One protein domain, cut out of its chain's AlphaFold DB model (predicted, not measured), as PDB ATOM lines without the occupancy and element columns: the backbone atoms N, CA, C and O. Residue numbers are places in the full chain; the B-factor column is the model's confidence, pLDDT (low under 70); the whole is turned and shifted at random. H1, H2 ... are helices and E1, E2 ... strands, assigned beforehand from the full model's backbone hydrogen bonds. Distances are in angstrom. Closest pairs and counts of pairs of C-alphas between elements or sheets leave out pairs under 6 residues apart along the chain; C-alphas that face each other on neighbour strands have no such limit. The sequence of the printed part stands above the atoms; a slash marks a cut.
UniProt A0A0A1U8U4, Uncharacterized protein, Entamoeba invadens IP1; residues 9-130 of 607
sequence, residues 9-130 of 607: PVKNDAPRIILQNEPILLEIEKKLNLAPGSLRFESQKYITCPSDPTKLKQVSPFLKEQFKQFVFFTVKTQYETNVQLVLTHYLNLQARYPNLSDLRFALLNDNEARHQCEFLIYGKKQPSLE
ATOM      1  N   PRO A   9      -3.875  13.148 265.236       87.44
ATOM      2  CA  PRO A   9      -4.806  13.134 266.356       87.44
ATOM      3  C   PRO A   9      -4.834  14.489 267.072       87.44
ATOM      4  O   PRO A   9      -3.799  15.011 267.490       87.44
ATOM      5  N   VAL A  10      -6.034  15.010 267.307       86.62
ATOM      6  CA  VAL A  10      -6.280  16.195 268.132       86.62
ATOM      7  C   VAL A  10      -6.862  15.715 269.457       86.62
ATOM      8  O   VAL A  10      -7.994  15.236 269.516       86.62
ATOM      9  N   LYS A  11      -6.061  15.758 270.528       80.19
ATOM     10  CA  LYS A  11      -6.427  15.167 271.832       80.19
ATOM     11  C   LYS A  11      -7.037  16.157 272.825       80.19
ATOM     12  O   LYS A  11      -7.844  15.736 273.641       80.19
ATOM     13  N   ASN A  12      -6.667  17.432 272.744       86.31
ATOM     14  CA  ASN A  12      -7.061  18.454 273.716       86.31
ATOM     15  C   ASN A  12      -8.326  19.190 273.258       86.31
ATOM     16  O   ASN A  12      -8.423  19.545 272.084       86.31
ATOM     17  N   ASP A  13      -9.232  19.495 274.188       83.81
ATOM     18  CA  ASP A  13     -10.535  20.099 273.872       83.81
ATOM     19  C   ASP A  13     -10.418  21.498 273.261       83.81
ATOM     20  O   ASP A  13     -11.097  21.798 272.285       83.81
ATOM     21  N   ALA A  14      -9.487  22.328 273.743       86.00
ATOM     22  CA  ALA A  14      -9.298  23.671 273.196       86.00
ATOM     23  C   ALA A  14      -8.897  23.669 271.703       86.00
ATOM     24  O   ALA A  14      -9.620  24.254 270.901       86.00
ATOM     25  N   PRO A  15      -7.833  22.962 271.270       87.31
ATOM     26  CA  PRO A  15      -7.544  22.771 269.849       87.31
ATOM     27  C   PRO A  15      -8.692  22.164 269.034       87.31
ATOM     28  O   PRO A  15      -8.879  22.573 267.893       87.31
ATOM     29  N   ARG A  16      -9.465  21.213 269.588       89.94
ATOM     30  CA  ARG A  16     -10.628  20.631 268.888       89.94
ATOM     31  C   ARG A  16     -11.693  21.682 268.604       89.94
ATOM     32  O   ARG A  16     -12.130  21.805 267.469       89.94
ATOM     33  N   ILE A  17     -12.071  22.447 269.622       89.19
ATOM     34  CA  ILE A  17     -13.119  23.466 269.523       89.19
ATOM     35  C   ILE A  17     -12.683  24.604 268.610       89.19
ATOM     36  O   ILE A  17     -13.466  25.056 267.782       89.19
ATOM     37  N   ILE A  18     -11.427  25.045 268.704       89.75
ATOM     38  CA  ILE A  18     -10.914  26.084 267.808       89.75
ATOM     39  C   ILE A  18     -10.934  25.575 266.354       89.75
ATOM     40  O   ILE A  18     -11.380  26.302 265.479       89.75
ATOM     41  N   LEU A  19     -10.543  24.322 266.078       91.06
ATOM     42  CA  LEU A  19     -10.620  23.753 264.720       91.06
ATOM     43  C   LEU A  19     -12.045  23.648 264.163       91.06
ATOM     44  O   LEU A  19     -12.210  23.692 262.951       91.06
ATOM     45  N   GLN A  20     -13.047  23.462 265.023       88.44
ATOM     46  CA  GLN A  20     -14.451  23.392 264.605       88.44
ATOM     47  C   GLN A  20     -15.015  24.760 264.233       88.44
ATOM     48  O   GLN A  20     -15.859  24.845 263.349       88.44
ATOM     49  N   ASN A  21     -14.573  25.809 264.927       86.81
ATOM     50  CA  ASN A  21     -15.186  27.133 264.848       86.81
ATOM     51  C   ASN A  21     -14.362  28.144 264.038       86.81
ATOM     52  O   ASN A  21     -14.891  29.173 263.630       86.81
ATOM     53  N   GLU A  22     -13.077  27.875 263.803       89.94
ATOM     54  CA  GLU A  22     -12.175  28.763 263.067       89.94
ATOM     55  C   GLU A  22     -11.688  28.098 261.772       89.94
ATOM     56  O   GLU A  22     -11.406  26.895 261.757       89.94
ATOM     57  N   PRO A  23     -11.486  28.867 260.686       90.00
ATOM     58  CA  PRO A  23     -11.095  28.353 259.372       90.00
ATOM     59  C   PRO A  23      -9.608  27.947 259.292       90.00
ATOM     60  O   PRO A  23      -8.952  28.135 258.269       90.00
ATOM     61  N   ILE A  24      -9.051  27.363 260.357       90.44
ATOM     62  CA  ILE A  24      -7.626  27.022 260.473       90.44
ATOM     63  C   ILE A  24      -7.180  26.081 259.351       90.44
ATOM     64  O   ILE A  24      -6.118  26.286 258.767       90.44
ATOM     65  N   LEU A  25      -7.968  25.046 259.041       90.88
ATOM     66  CA  LEU A  25      -7.595  24.078 258.005       90.88
ATOM     67  C   LEU A  25      -7.557  24.722 256.616       90.88
ATOM     68  O   LEU A  25      -6.588  24.514 255.891       90.88
ATOM     69  N   LEU A  26      -8.531  25.580 256.301       90.75
ATOM     70  CA  LEU A  26      -8.572  26.347 255.052       90.75
ATOM     71  C   LEU A  26      -7.364  27.287 254.920       90.75
ATOM     72  O   LEU A  26      -6.780  27.421 253.847       90.75
ATOM     73  N   GLU A  27      -6.953  27.940 256.009       90.94
ATOM     74  CA  GLU A  27      -5.757  28.788 256.000       90.94
ATOM     75  C   GLU A  27      -4.473  27.986 255.755       90.94
ATOM     76  O   GLU A  27      -3.559  28.459 255.076       90.94
ATOM     77  N   ILE A  28      -4.392  26.766 256.291       90.25
ATOM     78  CA  ILE A  28      -3.248  25.878 256.071       90.25
ATOM     79  C   ILE A  28      -3.233  25.356 254.635       90.25
ATOM     80  O   ILE A  28      -2.167  25.327 254.026       90.25
ATOM     81  N   GLU A  29      -4.389  24.999 254.074       91.50
ATOM     82  CA  GLU A  29      -4.513  24.619 252.663       91.50
ATOM     83  C   GLU A  29      -3.990  25.722 251.748       91.50
ATOM     84  O   GLU A  29      -3.154  25.450 250.889       91.50
ATOM     85  N   LYS A  30      -4.388  26.975 251.996       90.38
ATOM     86  CA  LYS A  30      -3.882  28.138 251.254       90.38
ATOM     87  C   LYS A  30      -2.366  28.288 251.388       90.38
ATOM     88  O   LYS A  30      -1.688  28.471 250.385       90.38
ATOM     89  N   LYS A  31      -1.814  28.177 252.602       88.69
ATOM     90  CA  LYS A  31      -0.358  28.285 252.837       88.69
ATOM     91  C   LYS A  31       0.446  27.164 252.172       88.69
ATOM     92  O   LYS A  31       1.579  27.391 251.760       88.69
ATOM     93  N   LEU A  32      -0.121  25.964 252.092       87.94
ATOM     94  CA  LEU A  32       0.513  24.781 251.509       87.94
ATOM     95  C   LEU A  32       0.160  24.568 250.026       87.94
ATOM     96  O   LEU A  32       0.553  23.546 249.461       87.94
ATOM     97  N   ASN A  33      -0.569  25.500 249.398       87.75
ATOM     98  CA  ASN A  33      -1.093  25.377 248.032       87.75
ATOM     99  C   ASN A  33      -1.839  24.045 247.797       87.75
ATOM    100  O   ASN A  33      -1.633  23.356 246.796       87.75
ATOM    101  N   LEU A  34      -2.678  23.645 248.755       87.31
ATOM    102  CA  LEU A  34      -3.559  22.481 248.641       87.31
ATOM    103  C   LEU A  34      -4.896  22.887 248.029       87.31
ATOM    104  O   LEU A  34      -5.334  24.029 248.172       87.31
ATOM    105  N   ALA A  35      -5.567  21.932 247.383       86.62
ATOM    106  CA  ALA A  35      -6.930  22.151 246.925       86.62
ATOM    107  C   ALA A  35      -7.855  22.403 248.136       86.62
ATOM    108  O   ALA A  35      -7.717  21.696 249.142       86.62
ATOM    109  N   PRO A  36      -8.792  23.365 248.064       86.88
ATOM    110  CA  PRO A  36      -9.730  23.635 249.151       86.88
ATOM    111  C   PRO A  36     -10.503  22.381 249.584       86.88
ATOM    112  O   PRO A  36     -10.987  21.628 248.741       86.88
ATOM    113  N   GLY A  37     -10.616  22.150 250.893       86.19
ATOM    114  CA  GLY A  37     -11.311  20.985 251.460       86.19
ATOM    115  C   GLY A  37     -10.533  19.663 251.374       86.19
ATOM    116  O   GLY A  37     -11.102  18.593 251.625       86.19
ATOM    117  N   SER A  38      -9.243  19.722 251.028       88.38
ATOM    118  CA  SER A  38      -8.329  18.574 251.079       88.38
ATOM    119  C   SER A  38      -8.097  18.088 252.507       88.38
ATOM    120  O   SER A  38      -7.965  16.887 252.726       88.38
ATOM    121  N   LEU A  39      -8.035  19.003 253.474       89.94
ATOM    122  CA  LEU A  39      -7.906  18.714 254.895       89.94
ATOM    123  C   LEU A  39      -9.291  18.633 255.527       89.94
ATOM    124  O   LEU A  39     -10.077  19.576 255.467       89.94
ATOM    125  N   ARG A  40      -9.575  17.516 256.195       89.69
ATOM    126  CA  ARG A  40     -10.853  17.296 256.881       89.69
ATOM    127  C   ARG A  40     -10.631  17.047 258.357       89.69
ATOM    128  O   ARG A  40      -9.707  16.330 258.734       89.69
ATOM    129  N   PHE A  41     -11.487  17.630 259.194       91.88
ATOM    130  CA  PHE A  41     -11.525  17.328 260.621       91.88
ATOM    131  C   PHE A  41     -12.580  16.256 260.899       91.88
ATOM    132  O   PHE A  41     -13.747  16.545 261.152       91.88
ATOM    133  N   GLU A  42     -12.170  14.996 260.816       86.19
ATOM    134  CA  GLU A  42     -13.056  13.844 260.942       86.19
ATOM    135  C   GLU A  42     -13.342  13.487 262.397       86.19
ATOM    136  O   GLU A  42     -12.453  13.467 263.265       86.19
ATOM    137  N   SER A  43     -14.613  13.161 262.654       83.50
ATOM    138  CA  SER A  43     -15.115  12.702 263.955       83.50
ATOM    139  C   SER A  43     -14.733  13.620 265.116       83.50
ATOM    140  O   SER A  43     -14.629  13.165 266.257       83.50
ATOM    141  N   GLN A  44     -14.443  14.892 264.817       83.19
ATOM    142  CA  GLN A  44     -13.943  15.892 265.758       83.19
ATOM    143  C   GLN A  44     -12.685  15.454 266.539       83.19
ATOM    144  O   GLN A  44     -12.417  15.919 267.650       83.19
ATOM    145  N   LYS A  45     -11.905  14.524 265.980       85.50
ATOM    146  CA  LYS A  45     -10.782  13.870 266.669       85.50
ATOM    147  C   LYS A  45      -9.521  13.796 265.826       85.50
ATOM    148  O   LYS A  45      -8.430  13.816 266.398       85.50
ATOM    149  N   TYR A  46      -9.646  13.714 264.506       90.00
ATOM    150  CA  TYR A  46      -8.513  13.484 263.619       90.00
ATOM    151  C   TYR A  46      -8.547  14.445 262.445       90.00
ATOM    152  O   TYR A  46      -9.610  14.740 261.915       90.00
ATOM    153  N   ILE A  47      -7.376  14.913 262.028       90.38
ATOM    154  CA  ILE A  47      -7.231  15.603 260.750       90.38
ATOM    155  C   ILE A  47      -6.737  14.587 259.726       90.38
ATOM    156  O   ILE A  47      -5.729  13.904 259.957       90.38
ATOM    157  N   THR A  48      -7.460  14.490 258.617       89.19
ATOM    158  CA  THR A  48      -7.169  13.609 257.486       89.19
ATOM    159  C   THR A  48      -6.918  14.440 256.232       89.19
ATOM    160  O   THR A  48      -7.328  15.597 256.136       89.19
ATOM    161  N   CYS A  49      -6.188  13.859 255.281       87.31
ATOM    162  CA  CYS A  49      -6.001  14.409 253.943       87.31
ATOM    163  C   CYS A  49      -6.246  13.272 252.946       87.31
ATOM    164  O   CYS A  49      -5.292  12.582 252.577       87.31
ATOM    165  N   PRO A  50      -7.512  12.995 252.584       82.12
ATOM    166  CA  PRO A  50      -7.848  11.853 251.737       82.12
ATOM    167  C   PRO A  50      -7.203  11.935 250.348       82.12
ATOM    168  O   PRO A  50      -6.864  10.905 249.774       82.12
ATOM    169  N   SER A  51      -7.010  13.155 249.835       79.81
ATOM    170  CA  SER A  51      -6.423  13.421 248.518       79.81
ATOM    171  C   SER A  51      -4.918  13.154 248.462       79.81
ATOM    172  O   SER A  51      -4.431  12.626 247.466       79.81
ATOM    173  N   ASP A  52      -4.173  13.482 249.522       81.38
ATOM    174  CA  ASP A  52      -2.746  13.164 249.637       81.38
ATOM    175  C   ASP A  52      -2.320  12.996 251.108       81.38
ATOM    176  O   ASP A  52      -1.974  13.971 251.793       81.38
ATOM    177  N   PRO A  53      -2.283  11.750 251.613       81.56
ATOM    178  CA  PRO A  53      -1.961  11.483 253.009       81.56
ATOM    179  C   PRO A  53      -0.505  11.816 253.388       81.56
ATOM    180  O   PRO A  53      -0.190  11.956 254.574       81.56
ATOM    181  N   THR A  54       0.405  11.963 252.417       81.00
ATOM    182  CA  THR A  54       1.821  12.272 252.685       81.00
ATOM    183  C   THR A  54       2.017  13.716 253.154       81.00
ATOM    184  O   THR A  54       2.908  13.997 253.967       81.00
ATOM    185  N   LYS A  55       1.116  14.617 252.741       82.75
ATOM    186  CA  LYS A  55       1.146  16.044 253.088       82.75
ATOM    187  C   LYS A  55       0.780  16.327 254.545       82.75
ATOM    188  O   LYS A  55       1.165  17.368 255.074       82.75
ATOM    189  N   LEU A  56       0.161  15.383 255.261       84.06
ATOM    190  CA  LEU A  56      -0.157  15.532 256.691       84.06
ATOM    191  C   LEU A  56       1.082  15.789 257.569       84.06
ATOM    192  O   LEU A  56       0.996  16.485 258.586       84.06
ATOM    193  N   LYS A  57       2.262  15.295 257.169       84.44
ATOM    194  CA  LYS A  57       3.519  15.609 257.872       84.44
ATOM    195  C   LYS A  57       3.860  17.101 257.802       84.44
ATOM    196  O   LYS A  57       4.353  17.654 258.782       84.44
ATOM    197  N   GLN A  58       3.557  17.749 256.677       84.69
ATOM    198  CA  GLN A  58       3.795  19.177 256.453       84.69
ATOM    199  C   GLN A  58       2.742  20.049 257.144       84.69
ATOM    200  O   GLN A  58       3.061  21.149 257.571       84.69
ATOM    201  N   VAL A  59       1.518  19.547 257.335       86.75
ATOM    202  CA  VAL A  59       0.415  20.249 258.022       86.75
ATOM    203  C   VAL A  59       0.699  20.470 259.516       86.75
ATOM    204  O   VAL A  59       0.322  21.495 260.084       86.75
ATOM    205  N   SER A  60       1.392  19.531 260.170       85.31
ATOM    206  CA  SER A  60       1.608  19.551 261.627       85.31
ATOM    207  C   SER A  60       2.347  20.804 262.155       85.31
ATOM    208  O   SER A  60       1.898  21.371 263.156       85.31
ATOM    209  N   PRO A  61       3.449  21.278 261.535       87.88
ATOM    210  CA  PRO A  61       4.075  22.558 261.884       87.88
ATOM    211  C   PRO A  61       3.140  23.770 261.768       87.88
ATOM    212  O   PRO A  61       3.067  24.561 262.708       87.88
ATOM    213  N   PHE A  62       2.379  23.884 260.672       88.94
ATOM    214  CA  PHE A  62       1.476  25.020 260.445       88.94
ATOM    215  C   PHE A  62       0.281  25.019 261.402       88.94
ATOM    216  O   PHE A  62      -0.105  26.079 261.883       88.94
ATOM    217  N   LEU A  63      -0.252  23.845 261.763       88.38
ATOM    218  CA  LEU A  63      -1.261  23.725 262.824       88.38
ATOM    219  C   LEU A  63      -0.757  24.318 264.142       88.38
ATOM    220  O   LEU A  63      -1.450  25.111 264.775       88.38
ATOM    221  N   LYS A  64       0.468  23.965 264.557       86.50
ATOM    222  CA  LYS A  64       1.068  24.506 265.788       86.50
ATOM    223  C   LYS A  64       1.244  26.022 265.717       86.50
ATOM    224  O   LYS A  64       1.050  26.695 266.724       86.50
ATOM    225  N   GLU A  65       1.635  26.551 264.563       87.38
ATOM    226  CA  GLU A  65       1.788  27.991 264.350       87.38
ATOM    227  C   GLU A  65       0.442  28.723 264.423       87.38
ATOM    228  O   GLU A  65       0.340  29.735 265.114       87.38
ATOM    229  N   GLN A  66      -0.601  28.175 263.795       87.44
ATOM    230  CA  GLN A  66      -1.949  28.735 263.846       87.44
ATOM    231  C   GLN A  66      -2.504  28.738 265.273       87.44
ATOM    232  O   GLN A  66      -2.953  29.773 265.759       87.44
ATOM    233  N   PHE A  67      -2.371  27.635 266.016       87.31
ATOM    234  CA  PHE A  67      -2.830  27.592 267.407       87.31
ATOM    235  C   PHE A  67      -2.115  28.586 268.331       87.31
ATOM    236  O   PHE A  67      -2.727  29.050 269.288       87.31
ATOM    237  N   LYS A  68      -0.856  28.962 268.057       85.62
ATOM    238  CA  LYS A  68      -0.129  29.983 268.843       85.62
ATOM    239  C   LYS A  68      -0.710  31.394 268.701       85.62
ATOM    240  O   LYS A  68      -0.377  32.264 269.508       85.62
ATOM    241  N   GLN A  69      -1.526  31.643 267.679       85.19
ATOM    242  CA  GLN A  69      -2.215  32.924 267.504       85.19
ATOM    243  C   GLN A  69      -3.410  33.055 268.448       85.19
ATOM    244  O   GLN A  69      -3.822  34.165 268.774       85.19
ATOM    245  N   PHE A  70      -3.934  31.930 268.935       85.94
ATOM    246  CA  PHE A  70      -5.042  31.913 269.868       85.94
ATOM    247  C   PHE A  70      -4.545  31.912 271.305       85.94
ATOM    248  O   PHE A  70      -3.602  31.217 271.687       85.94
ATOM    249  N   VAL A  71      -5.242  32.673 272.130       83.44
ATOM    250  CA  VAL A  71      -5.156  32.594 273.576       83.44
ATOM    251  C   VAL A  71      -6.441  31.960 274.066       83.44
ATOM    252  O   VAL A  71      -7.511  32.362 273.620       83.44
ATOM    253  N   PHE A  72      -6.344  30.991 274.973       86.25
ATOM    254  CA  PHE A  72      -7.515  30.328 275.532       86.25
ATOM    255  C   PHE A  72      -7.344  29.968 277.008       86.25
ATOM    256  O   PHE A  72      -6.228  29.817 277.514       86.25
ATOM    257  N   PHE A  73      -8.463  29.858 277.714       85.38
ATOM    258  CA  PHE A  73      -8.547  29.402 279.099       85.38
ATOM    259  C   PHE A  73      -9.955  28.898 279.401       85.38
ATOM    260  O   PHE A  73     -10.900  29.243 278.695       85.38
ATOM    261  N   THR A  74     -10.094  28.082 280.441       86.81
ATOM    262  CA  THR A  74     -11.396  27.569 280.872       86.81
ATOM    263  C   THR A  74     -11.880  28.286 282.122       86.81
ATOM    264  O   THR A  74     -11.085  28.743 282.948       86.81
ATOM    265  N   VAL A  75     -13.198  28.410 282.239       83.19
ATOM    266  CA  VAL A  75     -13.876  29.022 283.380       83.19
ATOM    267  C   VAL A  75     -15.007  28.110 283.803       83.19
ATOM    268  O   VAL A  75     -15.823  27.706 282.981       83.19
ATOM    269  N   LYS A  76     -15.043  27.793 285.095       86.12
ATOM    270  CA  LYS A  76     -16.125  27.033 285.716       86.12
ATOM    271  C   LYS A  76     -17.043  27.994 286.449       86.12
ATOM    272  O   LYS A  76     -16.563  28.828 287.214       86.12
ATOM    273  N   THR A  77     -18.344  27.850 286.240       82.69
ATOM    274  CA  THR A  77     -19.363  28.729 286.815       82.69
ATOM    275  C   THR A  77     -20.472  27.887 287.429       82.69
ATOM    276  O   THR A  77     -20.973  26.955 286.803       82.69
ATOM    277  N   GLN A  78     -20.840  28.205 288.670       84.50
ATOM    278  CA  GLN A  78     -22.055  27.683 289.293       84.50
ATOM    279  C   GLN A  78     -23.214  28.628 288.984       84.50
ATOM    280  O   GLN A  78     -23.055  29.850 289.061       84.50
ATOM    281  N   TYR A  79     -24.368  28.075 288.633       82.31
ATOM    282  CA  TYR A  79     -25.555  28.843 288.260       82.31
ATOM    283  C   TYR A  79     -26.774  28.372 289.053       82.31
ATOM    284  O   TYR A  79     -26.834  27.221 289.458       82.31
ATOM    285  N   GLU A  80     -27.743  29.253 289.295       76.94
ATOM    286  CA  GLU A  80     -29.025  28.860 289.914       76.94
ATOM    287  C   GLU A  80     -30.131  28.655 288.873       76.94
ATOM    288  O   GLU A  80     -31.069  27.898 289.098       76.94
ATOM    289  N   THR A  81     -30.009  29.314 287.720       73.50
ATOM    290  CA  THR A  81     -31.051  29.364 286.692       73.50
ATOM    291  C   THR A  81     -30.724  28.457 285.507       73.50
ATOM    292  O   THR A  81     -31.086  27.284 285.500       73.50
ATOM    293  N   ASN A  82     -30.027  28.976 284.493       81.88
ATOM    294  CA  ASN A  82     -29.719  28.252 283.261       81.88
ATOM    295  C   ASN A  82     -28.369  28.706 282.681       81.88
ATOM    296  O   ASN A  82     -28.046  29.896 282.672       81.88
ATOM    297  N   VAL A  83     -27.617  27.755 282.126       86.12
ATOM    298  CA  VAL A  83     -26.376  27.953 281.362       86.12
ATOM    299  C   VAL A  83     -26.520  28.984 280.238       86.12
ATOM    300  O   VAL A  83     -25.592  29.757 279.997       86.12
ATOM    301  N   GLN A  84     -27.682  29.072 279.585       85.88
ATOM    302  CA  GLN A  84     -27.915  30.047 278.509       85.88
ATOM    303  C   GLN A  84     -27.816  31.503 278.982       85.88
ATOM    304  O   GLN A  84     -27.290  32.358 278.267       85.88
ATOM    305  N   LEU A  85     -28.251  31.800 280.210       82.94
ATOM    306  CA  LEU A  85     -28.121  33.145 280.781       82.94
ATOM    307  C   LEU A  85     -26.660  33.476 281.096       82.94
ATOM    308  O   LEU A  85     -26.226  34.611 280.898       82.94
ATOM    309  N   VAL A  86     -25.879  32.474 281.511       84.81
ATOM    310  CA  VAL A  86     -24.433  32.608 281.738       84.81
ATOM    311  C   VAL A  86     -23.713  32.924 280.423       84.81
ATOM    312  O   VAL A  86     -22.940  33.880 280.358       84.81
ATOM    313  N   LEU A  87     -24.014  32.185 279.349       85.75
ATOM    314  CA  LEU A  87     -23.472  32.464 278.016       85.75
ATOM    315  C   LEU A  87     -23.871  33.864 277.532       85.75
ATOM    316  O   LEU A  87     -23.022  34.635 277.082       85.75
ATOM    317  N   THR A  88     -25.145  34.224 277.688       83.75
ATOM    318  CA  THR A  88     -25.658  35.548 277.313       83.75
ATOM    319  C   THR A  88     -24.952  36.659 278.088       83.75
ATOM    320  O   THR A  88     -24.625  37.702 277.521       83.75
ATOM    321  N   HIS A  89     -24.658  36.453 279.374       82.00
ATOM    322  CA  HIS A  89     -23.871  37.395 280.163       82.00
ATOM    323  C   HIS A  89     -22.462  37.571 279.591       82.00
ATOM    324  O   HIS A  89     -22.047  38.705 279.353       82.00
ATOM    325  N   TYR A  90     -21.760  36.473 279.299       80.75
ATOM    326  CA  TYR A  90     -20.418  36.519 278.721       80.75
ATOM    327  C   TYR A  90     -20.373  37.210 277.353       80.75
ATOM    328  O   TYR A  90     -19.515  38.067 277.129       80.75
ATOM    329  N   LEU A  91     -21.329  36.924 276.467       81.12
ATOM    330  CA  LEU A  91     -21.456  37.613 275.179       81.12
ATOM    331  C   LEU A  91     -21.702  39.116 275.368       81.12
ATOM    332  O   LEU A  91     -21.075  39.951 274.719       81.12
ATOM    333  N   ASN A  92     -22.537  39.489 276.337       76.62
ATOM    334  CA  ASN A  92     -22.802  40.888 276.659       76.62
ATOM    335  C   ASN A  92     -21.597  41.646 277.231       76.62
ATOM    336  O   ASN A  92     -21.539  42.873 277.107       76.62
ATOM    337  N   LEU A  93     -20.615  40.957 277.823       72.75
ATOM    338  CA  LEU A  93     -19.356  41.596 278.212       72.75
ATOM    339  C   LEU A  93     -18.590  42.106 276.984       72.75
ATOM    340  O   LEU A  93     -17.989  43.176 277.060       72.75
ATOM    341  N   GLN A  94     -18.661  41.410 275.846       74.50
ATOM    342  CA  GLN A  94     -18.006  41.843 274.603       74.50
ATOM    343  C   GLN A  94     -18.569  43.170 274.100       74.50
ATOM    344  O   GLN A  94     -17.816  44.062 273.721       74.50
ATOM    345  N   ALA A  95     -19.890  43.341 274.183       67.25
ATOM    346  CA  ALA A  95     -20.547  44.591 273.809       67.25
ATOM    347  C   ALA A  95     -20.137  45.774 274.710       67.25
ATOM    348  O   ALA A  95     -20.155  46.930 274.287       67.25
ATOM    349  N   ARG A  96     -19.766  45.515 275.970       66.44
ATOM    350  CA  ARG A  96     -19.396  46.564 276.941       66.44
ATOM    351  C   ARG A  96     -17.929  46.944 276.895       66.44
ATOM    352  O   ARG A  96     -17.600  48.103 277.171       66.44
ATOM    353  N   TYR A  97     -17.084  45.966 276.593       72.88
ATOM    354  CA  TYR A  97     -15.639  46.073 276.560       72.88
ATOM    355  C   TYR A  97     -15.164  45.781 275.137       72.88
ATOM    356  O   TYR A  97     -14.972  44.616 274.793       72.88
ATOM    357  N   PRO A  98     -14.930  46.815 274.308       70.88
ATOM    358  CA  PRO A  98     -14.470  46.632 272.930       70.88
ATOM    359  C   PRO A  98     -13.183  45.801 272.833       70.88
ATOM    360  O   PRO A  98     -12.979  45.060 271.887       70.88
ATOM    361  N   ASN A  99     -12.342  45.845 273.865       71.88
ATOM    362  CA  ASN A  99     -11.153  45.010 274.027       71.88
ATOM    363  C   ASN A  99     -11.451  43.528 274.364       71.88
ATOM    364  O   ASN A  99     -10.542  42.781 274.704       71.88
ATOM    365  N   LEU A 100     -12.709  43.091 274.328       75.50
ATOM    366  CA  LEU A 100     -13.130  41.692 274.432       75.50
ATOM    367  C   LEU A 100     -13.882  41.229 273.169       75.50
ATOM    368  O   LEU A 100     -14.359  40.097 273.153       75.50
ATOM    369  N   SER A 101     -13.986  42.065 272.123       77.19
ATOM    370  CA  SER A 101     -14.740  41.780 270.884       77.19
ATOM    371  C   SER A 101     -14.321  40.485 270.188       77.19
ATOM    372  O   SER A 101     -15.141  39.786 269.592       77.19
ATOM    373  N   ASP A 102     -13.032  40.163 270.285       82.31
ATOM    374  CA  ASP A 102     -12.417  39.029 269.591       82.31
ATOM    375  C   ASP A 102     -12.489  37.738 270.407       82.31
ATOM    376  O   ASP A 102     -12.003  36.697 269.963       82.31
ATOM    377  N   LEU A 103     -13.045  37.800 271.621       84.88
ATOM    378  CA  LEU A 103     -13.273  36.600 272.402       84.88
ATOM    379  C   LEU A 103     -14.420  35.788 271.800       84.88
ATOM    380  O   LEU A 103     -15.317  36.286 271.116       84.88
ATOM    381  N   ARG A 104     -14.391  34.497 272.075       88.06
ATOM    382  CA  ARG A 104     -15.421  33.522 271.751       88.06
ATOM    383  C   ARG A 104     -15.597  32.632 272.971       88.06
ATOM    384  O   ARG A 104     -14.634  32.375 273.698       88.06
ATOM    385  N   PHE A 105     -16.828  32.195 273.203       87.75
ATOM    386  CA  PHE A 105     -17.203  31.371 274.346       87.75
ATOM    387  C   PHE A 105     -17.809  30.077 273.822       87.75
ATOM    388  O   PHE A 105     -18.752  30.115 273.038       87.75
ATOM    389  N   ALA A 106     -17.263  28.942 274.241       89.81
ATOM    390  CA  ALA A 106     -17.761  27.624 273.877       89.81
ATOM    391  C   ALA A 106     -18.033  26.815 275.142       89.81
ATOM    392  O   ALA A 106     -17.189  26.758 276.036       89.81
ATOM    393  N   LEU A 107     -19.208  26.201 275.227       90.00
ATOM    394  CA  LEU A 107     -19.556  25.315 276.333       90.00
ATOM    395  C   LEU A 107     -18.730  24.023 276.220       90.00
ATOM    396  O   LEU A 107     -18.754  23.360 275.188       90.00
ATOM    397  N   LEU A 108     -17.978  23.691 277.270       89.06
ATOM    398  CA  LEU A 108     -17.197  22.455 277.372       89.06
ATOM    399  C   LEU A 108     -17.986  21.343 278.044       89.06
ATOM    400  O   LEU A 108     -17.919  20.189 277.629       89.06
ATOM    401  N   ASN A 109     -18.678  21.688 279.124       88.06
ATOM    402  CA  ASN A 109     -19.417  20.739 279.933       88.06
ATOM    403  C   ASN A 109     -20.574  21.448 280.630       88.06
ATOM    404  O   ASN A 109     -20.403  22.557 281.142       88.06
ATOM    405  N   ASP A 110     -21.712  20.770 280.692       89.75
ATOM    406  CA  ASP A 110     -22.867  21.165 281.480       89.75
ATOM    407  C   ASP A 110     -23.212  20.032 282.450       89.75
ATOM    408  O   ASP A 110     -23.571  18.926 282.047       89.75
ATOM    409  N   ASN A 111     -23.028  20.288 283.743       87.62
ATOM    410  CA  ASN A 111     -23.384  19.367 284.808       87.62
ATOM    411  C   ASN A 111     -24.646  19.870 285.503       87.62
ATOM    412  O   ASN A 111     -24.576  20.490 286.569       87.62
ATOM    413  N   GLU A 112     -25.793  19.539 284.912       84.38
ATOM    414  CA  GLU A 112     -27.114  19.906 285.425       84.38
ATOM    415  C   GLU A 112     -27.312  19.458 286.881       84.38
ATOM    416  O   GLU A 112     -27.778  20.230 287.712       84.38
ATOM    417  N   ALA A 113     -26.871  18.243 287.235       85.94
ATOM    418  CA  ALA A 113     -27.031  17.687 288.581       85.94
ATOM    419  C   ALA A 113     -26.270  18.469 289.668       85.94
ATOM    420  O   ALA A 113     -26.600  18.370 290.850       85.94
ATOM    421  N   ARG A 114     -25.227  19.217 289.291       84.00
ATOM    422  CA  ARG A 114     -24.451  20.076 290.200       84.00
ATOM    423  C   ARG A 114     -24.647  21.565 289.920       84.00
ATOM    424  O   ARG A 114     -23.942  22.367 290.529       84.00
ATOM    425  N   HIS A 115     -25.552  21.910 289.002       86.31
ATOM    426  CA  HIS A 115     -25.751  23.257 288.477       86.31
ATOM    427  C   HIS A 115     -24.429  23.978 288.169       86.31
ATOM    428  O   HIS A 115     -24.155  25.092 288.630       86.31
ATOM    429  N   GLN A 116     -23.552  23.292 287.436       87.94
ATOM    430  CA  GLN A 116     -22.216  23.780 287.124       87.94
ATOM    431  C   GLN A 116     -21.926  23.629 285.638       87.94
ATOM    432  O   GLN A 116     -21.989  22.528 285.103       87.94
ATOM    433  N   CYS A 117     -21.515  24.718 284.999       88.62
ATOM    434  CA  CYS A 117     -21.055  24.712 283.617       88.62
ATOM    435  C   CYS A 117     -19.573  25.081 283.531       88.62
ATOM    436  O   CYS A 117     -19.013  25.758 284.399       88.62
ATOM    437  N   GLU A 118     -18.921  24.610 282.473       88.94
ATOM    438  CA  GLU A 118     -17.550  24.961 282.128       88.94
ATOM    439  C   GLU A 118     -17.515  25.530 280.713       88.94
ATOM    440  O   GLU A 118     -17.984  24.894 279.773       88.94
ATOM    441  N   PHE A 119     -16.940  26.719 280.558       88.50
ATOM    442  CA  PHE A 119     -16.766  27.383 279.273       88.50
ATOM    443  C   PHE A 119     -15.287  27.464 278.903       88.50
ATOM    444  O   PHE A 119     -14.445  27.826 279.728       88.50
ATOM    445  N   LEU A 120     -14.976  27.185 277.642       89.69
ATOM    446  CA  LEU A 120     -13.732  27.578 276.999       89.69
ATOM    447  C   LEU A 120     -13.885  28.997 276.456       89.69
ATOM    448  O   LEU A 120     -14.778  29.274 275.656       89.69
ATOM    449  N   ILE A 121     -12.966  29.870 276.842       87.62
ATOM    450  CA  ILE A 121     -12.876  31.240 276.346       87.62
ATOM    451  C   ILE A 121     -11.625  31.332 275.487       87.62
ATOM    452  O   ILE A 121     -10.540  31.005 275.972       87.62
ATOM    453  N   TYR A 122     -11.755  31.760 274.229       88.06
ATOM    454  CA  TYR A 122     -10.624  31.867 273.301       88.06
ATOM    455  C   TYR A 122     -10.698  33.097 272.386       88.06
ATOM    456  O   TYR A 122     -11.769  33.656 272.200       88.06
ATOM    457  N   GLY A 123      -9.563  33.541 271.830       87.25
ATOM    458  CA  GLY A 123      -9.490  34.662 270.875       87.25
ATOM    459  C   GLY A 123      -8.074  34.914 270.327       87.25
ATOM    460  O   GLY A 123      -7.101  34.387 270.865       87.25
ATOM    461  N   LYS A 124      -7.932  35.729 269.270       81.38
ATOM    462  CA  LYS A 124      -6.716  35.861 268.418       81.38
ATOM    463  C   LYS A 124      -5.564  36.745 268.964       81.38
ATOM    464  O   LYS A 124      -4.757  37.243 268.192       81.38
ATOM    465  N   LYS A 125      -5.436  36.865 270.293       67.12
ATOM    466  CA  LYS A 125      -4.565  37.764 271.102       67.12
ATOM    467  C   LYS A 125      -5.164  39.128 271.455       67.12
ATOM    468  O   LYS A 125      -5.349  40.002 270.624       67.12
ATOM    469  N   GLN A 126      -5.269  39.339 272.764       62.56
ATOM    470  CA  GLN A 126      -5.355  40.642 273.423       62.56
ATOM    471  C   GLN A 126      -4.092  40.812 274.290       62.56
ATOM    472  O   GLN A 126      -3.660  39.831 274.906       62.56
ATOM    473  N   PRO A 127      -3.491  42.011 274.394       56.62
ATOM    474  CA  PRO A 127      -2.221  42.219 275.104       56.62
ATOM    475  C   PRO A 127      -2.279  41.978 276.624       56.62
ATOM    476  O   PRO A 127      -1.247  42.000 277.282       56.62
ATOM    477  N   SER A 128      -3.452  41.708 277.206       65.50
ATOM    478  CA  SER A 128      -3.589  41.481 278.647       65.50
ATOM    479  C   SER A 128      -4.485  40.285 278.981       65.50
ATOM    480  O   SER A 128      -5.532  40.453 279.610       65.50
ATOM    481  N   LEU A 129      -4.079  39.070 278.596       66.50
ATOM    482  CA  LEU A 129      -4.758  37.830 279.008       66.50
ATOM    483  C   LEU A 129      -4.986  37.780 280.523       66.50
ATOM    484  O   LEU A 129      -6.051  37.370 280.962       66.50
ATOM    485  N   GLU A 130      -4.019  38.224 281.323       68.25
ATOM    486  CA  GLU A 130      -4.144  38.264 282.783       68.25
ATOM    487  C   GLU A 130      -5.194  39.262 283.271       68.25
ATOM    488  O   GLU A 130      -5.856  39.009 284.269       68.25
TER     489      GLU A 130
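AT A GLANCE: This is residues 9 to 130 of the 607 residues of an uncharacterized protein of Entamoeba invadens IP1 (UniProt A0A0A1U8U4). Two lobes sit end to end with H1 between them: one is a strongly twisted three-stranded sheet with H4 over one face and H1 over the other, the smaller one holds H2, H3 and the hairpin E1 and E2. The printed part has 122 residues, class mixed, with four named helices and five named strands in the order H1 H2 E1 E2 H3 E3 H4 E4 E5; the larger sheet, E3 E5 E4, is antiparallel. It is only just loose, close to compact, with a radius of gyration of the C-alphas of 16.8 A, and spans 51 by 34 by 22 A.

IN THESE COORDINATES: H1, residues 13 to 21, begins with C-alpha 13 at (-10.535, 20.099, 273.872) and is 12.4 A long. H2 is residues 24 to 31, E1 40 to 42, E2 46 to 48. H3, residues 53 to 67, is 21.6 A long. E3, 71 to 79, measures 25.4 A, H4, 83 to 96, 20.4 A, and E4, 104 to 111, 20.8 A. E5, 116 to 123, measures 23.3 A and ends at (-9.490, 34.662, 270.875).

HOW THE PARTS SIT: E5 pairs with E3 (N 73 and O 121, 2.9 A) and, as a hairpin, with E4 (N 106 and O 120, 2.9 A). H1 and H4 are on opposite faces, three layers with the sheet between two helices, at heights of 9.0 A and 7.5 A; their closest C-alphas to it include Ala 14 and Leu 120, 7.0 A, and Val 83 and Cys 117, 6.6 A. E3, H4, E4 form a split strand-helix-strand unit, two strands running the same way with E5 between, its crossover right-handed. H2 and H3 touch, Ile 28 and Phe 62 closest at 6.5 A between C-alphas, at a steep tilt of 68 degrees, only just short of perpendicular, opposite ways. H1 and H3 are close but not clearly touching, the C-alphas of Pro 15 and Phe 67 7.2 A apart. E1 and E2 form a hairpin, N 42 and O 46 at 2.8 A. In H1 and H2 every O i to N i+4 pair is within hydrogen-bond range; H3 has 7 of 11, H4 8 of 10.

THE WHOLE: The C-alphas of Thr 54 and Glu 80 are farthest apart, 51.1 A. The printed part has no cut and no long link. Mean pLDDT of the printed part is 84.1; residues 95 to 96 and 125 to 130 are under 70.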